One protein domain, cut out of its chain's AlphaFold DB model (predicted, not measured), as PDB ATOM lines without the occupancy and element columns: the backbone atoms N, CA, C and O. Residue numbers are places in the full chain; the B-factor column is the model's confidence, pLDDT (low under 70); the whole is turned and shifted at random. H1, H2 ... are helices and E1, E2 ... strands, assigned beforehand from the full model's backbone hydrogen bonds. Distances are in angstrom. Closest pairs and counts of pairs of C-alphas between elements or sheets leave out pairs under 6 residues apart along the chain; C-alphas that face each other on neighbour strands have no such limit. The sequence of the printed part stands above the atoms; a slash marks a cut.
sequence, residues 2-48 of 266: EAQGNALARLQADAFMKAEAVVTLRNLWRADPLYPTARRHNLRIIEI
ATOM      1  N   GLU A   2     143.481 125.162 135.117       33.44
ATOM      2  CA  GLU A   2     143.596 123.700 134.902       33.44
ATOM      3  C   GLU A   2     142.260 122.929 134.935       33.44
ATOM      4  O   GLU A   2     142.119 121.905 134.272       33.44
ATOM      5  N   ALA A   3     141.241 123.437 135.637       45.75
ATOM      6  CA  ALA A   3     139.974 122.725 135.811       45.75
ATOM      7  C   ALA A   3     139.140 122.554 134.519       45.75
ATOM      8  O   ALA A   3     138.375 121.600 134.421       45.75
ATOM      9  N   GLN A   4     139.277 123.437 133.519       48.22
ATOM     10  CA  GLN A   4     138.380 123.441 132.349       48.22
ATOM     11  C   GLN A   4     138.956 122.752 131.105       48.22
ATOM     12  O   GLN A   4     138.198 122.141 130.352       48.22
ATOM     13  N   GLY A   5     140.286 122.716 130.937       48.41
ATOM     14  CA  GLY A   5     140.915 121.827 129.944       48.41
ATOM     15  C   GLY A   5     140.561 120.353 130.193       48.41
ATOM     16  O   GLY A   5     140.362 119.585 129.256       48.41
ATOM     17  N   ASN A   6     140.368 119.992 131.465       52.88
ATOM     18  CA  ASN A   6     139.929 118.664 131.885       52.88
ATOM     19  C   ASN A   6     138.431 118.401 131.601       52.88
ATOM     20  O   ASN A   6     138.026 117.256 131.431       52.88
ATOM     21  N   ALA A   7     137.594 119.444 131.502       61.97
ATOM     22  CA  ALA A   7     136.173 119.293 131.180       61.97
ATOM     23  C   ALA A   7     135.960 118.935 129.699       61.97
ATOM     24  O   ALA A   7     135.176 118.037 129.396       61.97
ATOM     25  N   LEU A   8     136.711 119.558 128.781       66.00
ATOM     26  CA  LEU A   8     136.662 119.192 127.359       66.00
ATOM     27  C   LEU A   8     137.225 117.794 127.088       66.00
ATOM     28  O   LEU A   8     136.739 117.121 126.185       66.00
ATOM     29  N   ALA A   9     138.194 117.329 127.882       64.31
ATOM     30  CA  ALA A   9     138.736 115.974 127.762       64.31
ATOM     31  C   ALA A   9     137.686 114.872 128.021       64.31
ATOM     32  O   ALA A   9     137.877 113.732 127.608       64.31
ATOM     33  N   ARG A  10     136.573 115.207 128.690       67.62
ATOM     34  CA  ARG A  10     135.450 114.288 128.938       67.62
ATOM     35  C   ARG A  10     134.450 114.237 127.782       67.62
ATOM     36  O   ARG A  10     133.625 113.329 127.748       67.62
ATOM     37  N   LEU A  11     134.497 115.195 126.854       73.38
ATOM     38  CA  LEU A  11     133.618 115.211 125.689       73.38
ATOM     39  C   LEU A  11     134.173 114.278 124.613       73.38
ATOM     40  O   LEU A  11     135.322 114.391 124.192       73.38
ATOM     41  N   GLN A  12     133.336 113.350 124.153       78.94
ATOM     42  CA  GLN A  12     133.696 112.451 123.062       78.94
ATOM     43  C   GLN A  12     133.770 113.221 121.737       78.94
ATOM     44  O   GLN A  12     132.920 114.069 121.460       78.94
ATOM     45  N   ALA A  13     134.747 112.884 120.891       83.12
ATOM     46  CA  ALA A  13     134.941 113.516 119.581       83.12
ATOM     47  C   ALA A  13     133.668 113.499 118.711       83.12
ATOM     48  O   ALA A  13     133.385 114.465 118.000       83.12
ATOM     49  N   ASP A  14     132.867 112.437 118.822       88.00
ATOM     50  CA  ASP A  14     131.594 112.266 118.118       88.00
ATOM     51  C   ASP A  14     130.587 113.389 118.385       88.00
ATOM     52  O   ASP A  14     129.827 113.747 117.484       88.00
ATOM     53  N   ALA A  15     130.591 113.972 119.590       87.69
ATOM     54  CA  ALA A  15     129.722 115.098 119.914       87.69
ATOM     55  C   ALA A  15     130.059 116.313 119.036       87.69
ATOM     56  O   ALA A  15     129.165 116.942 118.474       87.69
ATOM     57  N   PHE A  16     131.350 116.598 118.839       90.50
ATOM     58  CA  PHE A  16     131.801 117.708 117.997       90.50
ATOM     59  C   PHE A  16     131.585 117.450 116.505       90.50
ATOM     60  O   PHE A  16     131.266 118.380 115.768       90.50
ATOM     61  N   MET A  17     131.734 116.200 116.052       91.88
ATOM     62  CA  MET A  17     131.512 115.843 114.646       91.88
ATOM     63  C   MET A  17     130.051 116.022 114.216       91.88
ATOM     64  O   MET A  17     129.797 116.366 113.064       91.88
ATOM     65  N   LYS A  18     129.101 115.800 115.132       91.69
ATOM     66  CA  LYS A  18     127.657 115.919 114.870       91.69
ATOM     67  C   LYS A  18     127.097 117.315 115.151       91.69
ATOM     68  O   LYS A  18     126.021 117.635 114.659       91.69
ATOM     69  N   ALA A  19     127.791 118.125 115.948       94.25
ATOM     70  CA  ALA A  19     127.327 119.455 116.323       94.25
ATOM     71  C   ALA A  19     127.344 120.429 115.134       94.25
ATOM     72  O   ALA A  19     128.343 120.543 114.423       94.25
ATOM     73  N   GLU A  20     126.258 121.184 114.961       95.25
ATOM     74  CA  GLU A  20     126.168 122.276 113.980       95.25
ATOM     75  C   GLU A  20     126.827 123.563 114.492       95.25
ATOM     76  O   GLU A  20     127.447 124.312 113.734       95.25
ATOM     77  N   ALA A  21     126.738 123.795 115.803       96.19
ATOM     78  CA  ALA A  21     127.303 124.953 116.470       96.19
ATOM     79  C   ALA A  21     127.799 124.608 117.879       96.19
ATOM     80  O   ALA A  21     127.368 123.628 118.489       96.19
ATOM     81  N   VAL A  22     128.681 125.455 118.404       95.00
ATOM     82  CA  VAL A  22     129.061 125.495 119.822       95.00
ATOM     83  C   VAL A  22     128.807 126.885 120.383       95.00
ATOM     84  O   VAL A  22     129.035 127.882 119.701       95.00
ATOM     85  N   VAL A  23     128.358 126.939 121.636       94.25
ATOM     86  CA  VAL A  23     128.137 128.190 122.367       94.25
ATOM     87  C   VAL A  23     129.344 128.466 123.257       94.25
ATOM     88  O   VAL A  23     129.670 127.640 124.106       94.25
ATOM     89  N   THR A  24     130.003 129.605 123.059       93.38
ATOM     90  CA  THR A  24     131.235 129.995 123.764       93.38
ATOM     91  C   THR A  24     131.059 131.305 124.528       93.38
ATOM     92  O   THR A  24     130.046 131.996 124.397       93.38
ATOM     93  N   LEU A  25     132.070 131.670 125.319       91.69
ATOM     94  CA  LEU A  25     132.219 133.002 125.916       91.69
ATOM     95  C   LEU A  25     133.521 133.667 125.460       91.69
ATOM     96  O   LEU A  25     134.147 134.399 126.221       91.69
ATOM     97  N   ARG A  26     133.976 133.386 124.237       89.56
ATOM     98  CA  ARG A  26     135.358 133.638 123.812       89.56
ATOM     99  C   ARG A  26     135.749 135.119 123.755       89.56
ATOM    100  O   ARG A  26     136.921 135.434 123.969       89.56
ATOM    101  N   ASN A  27     134.818 136.047 123.508       89.69
ATOM    102  CA  ASN A  27     135.112 137.483 123.606       89.69
ATOM    103  C   ASN A  27     135.464 137.901 125.035       89.69
ATOM    104  O   ASN A  27     136.460 138.595 125.247       89.69
ATOM    105  N   LEU A  28     134.646 137.466 125.996       90.19
ATOM    106  CA  LEU A  28     134.839 137.723 127.421       90.19
ATOM    107  C   LEU A  28     136.051 136.956 127.961       90.19
ATOM    108  O   LEU A  28     136.918 137.517 128.625       90.19
ATOM    109  N   TRP A  29     136.126 135.670 127.644       89.00
ATOM    110  CA  TRP A  29     137.153 134.751 128.091       89.00
ATOM    111  C   TRP A  29     137.941 134.225 126.893       89.00
ATOM    112  O   TRP A  29     137.670 133.166 126.334       89.00
ATOM    113  N   ARG A  30     138.982 134.970 126.508       85.06
ATOM    114  CA  ARG A  30     139.795 134.675 125.310       85.06
ATOM    115  C   ARG A  30     140.448 133.293 125.296       85.06
ATOM    116  O   ARG A  30     140.808 132.810 124.225       85.06
ATOM    117  N   ALA A  31     140.628 132.691 126.470       83.62
ATOM    118  CA  ALA A  31     141.200 131.361 126.620       83.62
ATOM    119  C   ALA A  31     140.159 130.228 126.523       83.62
ATOM    120  O   ALA A  31     140.539 129.078 126.730       83.62
ATOM    121  N   ASP A  32     138.891 130.527 126.202       86.81
ATOM    122  CA  ASP A  32     137.849 129.523 125.957       86.81
ATOM    123  C   ASP A  32     138.321 128.501 124.895       86.81
ATOM    124  O   ASP A  32     138.557 128.865 123.733       86.81
ATOM    125  N   PRO A  33     138.499 127.219 125.275       87.31
ATOM    126  CA  PRO A  33     139.050 126.211 124.385       87.31
ATOM    127  C   PRO A  33     137.992 125.507 123.525       87.31
ATOM    128  O   PRO A  33     138.368 124.690 122.676       87.31
ATOM    129  N   LEU A  34     136.694 125.777 123.714       90.00
ATOM    130  CA  LEU A  34     135.612 124.978 123.135       90.00
ATOM    131  C   LEU A  34     135.576 125.070 121.611       90.00
ATOM    132  O   LEU A  34     135.642 124.039 120.940       90.00
ATOM    133  N   TYR A  35     135.530 126.281 121.048       92.75
ATOM    134  CA  TYR A  35     135.478 126.440 119.593       92.75
ATOM    135  C   TYR A  35     136.733 125.908 118.886       92.75
ATOM    136  O   TYR A  35     136.580 125.093 117.974       92.75
ATOM    137  N   PRO A  36     137.971 126.251 119.304       91.25
ATOM    138  CA  PRO A  36     139.170 125.660 118.712       91.25
ATOM    139  C   PRO A  36     139.188 124.129 118.782       91.25
ATOM    140  O   PRO A  36     139.622 123.483 117.830       91.25
ATOM    141  N   THR A  37     138.703 123.543 119.881       91.00
ATOM    142  CA  THR A  37     138.622 122.083 120.040       91.00
ATOM    143  C   THR A  37     137.593 121.485 119.089       91.00
ATOM    144  O   THR A  37     137.925 120.590 118.315       91.00
ATOM    145  N   ALA A  38     136.372 122.015 119.059       92.75
ATOM    146  CA  ALA A  38     135.318 121.508 118.192       92.75
ATOM    147  C   ALA A  38     135.674 121.655 116.703       92.75
ATOM    148  O   ALA A  38     135.469 120.737 115.910       92.75
ATOM    149  N   ARG A  39     136.314 122.769 116.332       94.06
ATOM    150  CA  ARG A  39     136.743 123.072 114.962       94.06
ATOM    151  C   ARG A  39     137.828 122.129 114.429       94.06
ATOM    152  O   ARG A  39     137.947 121.995 113.207       94.06
ATOM    153  N   ARG A  40     138.601 121.476 115.313       92.69
ATOM    154  CA  ARG A  40     139.539 120.391 114.952       92.69
ATOM    155  C   ARG A  40     138.810 119.125 114.499       92.69
ATOM    156  O   ARG A  40     139.344 118.405 113.665       92.69
ATOM    157  N   HIS A  41     137.613 118.870 115.026       93.12
ATOM    158  CA  HIS A  41     136.802 117.694 114.695       93.12
ATOM    159  C   HIS A  41     135.765 117.971 113.598       93.12
ATOM    160  O   HIS A  41     135.457 117.080 112.813       93.12
ATOM    161  N   ASN A  42     135.250 119.201 113.506       95.56
ATOM    162  CA  ASN A  42     134.266 119.603 112.506       95.56
ATOM    163  C   ASN A  42     134.645 120.946 111.862       95.56
ATOM    164  O   ASN A  42     134.538 122.007 112.477       95.56
ATOM    165  N   LEU A  43     135.040 120.908 110.582       95.62
ATOM    166  CA  LEU A  43     135.455 122.093 109.825       95.62
ATOM    167  C   LEU A  43     134.324 123.124 109.636       95.62
ATOM    168  O   LEU A  43     134.591 124.308 109.439       95.62
ATOM    169  N   ARG A  44     133.067 122.674 109.656       95.94
ATOM    170  CA  ARG A  44     131.888 123.497 109.361       95.94
ATOM    171  C   ARG A  44     131.208 124.049 110.610       95.94
ATOM    172  O   ARG A  44     130.198 124.726 110.473       95.94
ATOM    173  N   ILE A  45     131.738 123.759 111.797       96.69
ATOM    174  CA  ILE A  45     131.083 124.157 113.037       96.69
ATOM    175  C   ILE A  45     131.032 125.678 113.189       96.69
ATOM    176  O   ILE A  45     132.018 126.380 112.934       96.69
ATOM    177  N   ILE A  46     129.871 126.171 113.610       96.19
ATOM    178  CA  ILE A  46     129.609 127.592 113.833       96.19
ATOM    179  C   ILE A  46     129.905 127.942 115.295       96.19
ATOM    180  O   ILE A  46     129.516 127.221 116.213       96.19
ATOM    181  N   GLU A  47     130.611 129.051 115.515       95.25
ATOM    182  CA  GLU A  47     130.767 129.643 116.847       95.25
ATOM    183  C   GLU A  47     129.598 130.592 117.116       95.25
ATOM    184  O   GLU A  47     129.401 131.551 116.372       95.25
ATOM    185  N   ILE A  48     128.857 130.334 118.192       95.31
ATOM    186  CA  ILE A  48     127.895 131.270 118.772       95.31
ATOM    187  C   ILE A  48     128.554 131.853 120.022       95.31
ATOM    188  O   ILE A  48     128.640 131.185 121.053       95.31
TER     189      ILE A  48
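This is residues 2 to 48 of the 266 residues of the protein "Substrate-binding protein of zinc uptake complex component A" of Variovorax beijingensis (UniProt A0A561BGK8). A small sheet of two parallel strands, E1 and E2, has H3 packed on one face; H2 crosses beside H3, and H1 lies farther out, near H3's first residue. The 47 printed residues hold H1, H2, E1, H3 and E2 in chain order, class mixed. The whole is compact, radius of gyration of the C-alphas 10.3 A, spanning 25 by 22 by 13 A.

E1 is residues 21 to 24, 9.7 A, and E2 46 to 48, ending at C-alpha 48 (127.895, 131.270, 118.772). H3 is residues 34 to 41, 11.2 A; H2 is 13 to 18; H1 is 2 to 8, 11.2 A, from C-alpha 2 (143.596, 123.700, 134.902).

E1 and E2 are parallel at 35 degrees, with N 22 and O 46 2.9 A apart. E1, H3 and E2 form a strand-helix-strand unit, parallel strands joined through a helix, with a right-handed crossover. The closest C-alphas of E1 and H3, Val 22 and Tyr 35, are 6.5 A apart. H2 and H3 touch, about perpendicular at 86 degrees; the closest C-alphas, Phe 16 and Ala 38, are 5.2 A apart. H1 and H3 are close but not clearly touching, C-alphas Leu 8 and Leu 34 being closest at 7.2 A. Every O i to N i+4 pair is within hydrogen-bond range in H2, 3 of 4 in H3 and 1 of 3 in H1, whose i+3 count is 1 of 4.

The farthest C-alphas, Glu 2 and Arg 44, are 28.1 A apart. The printed part has no cut and no long link. Residues 2 to 10 have pLDDT under 70.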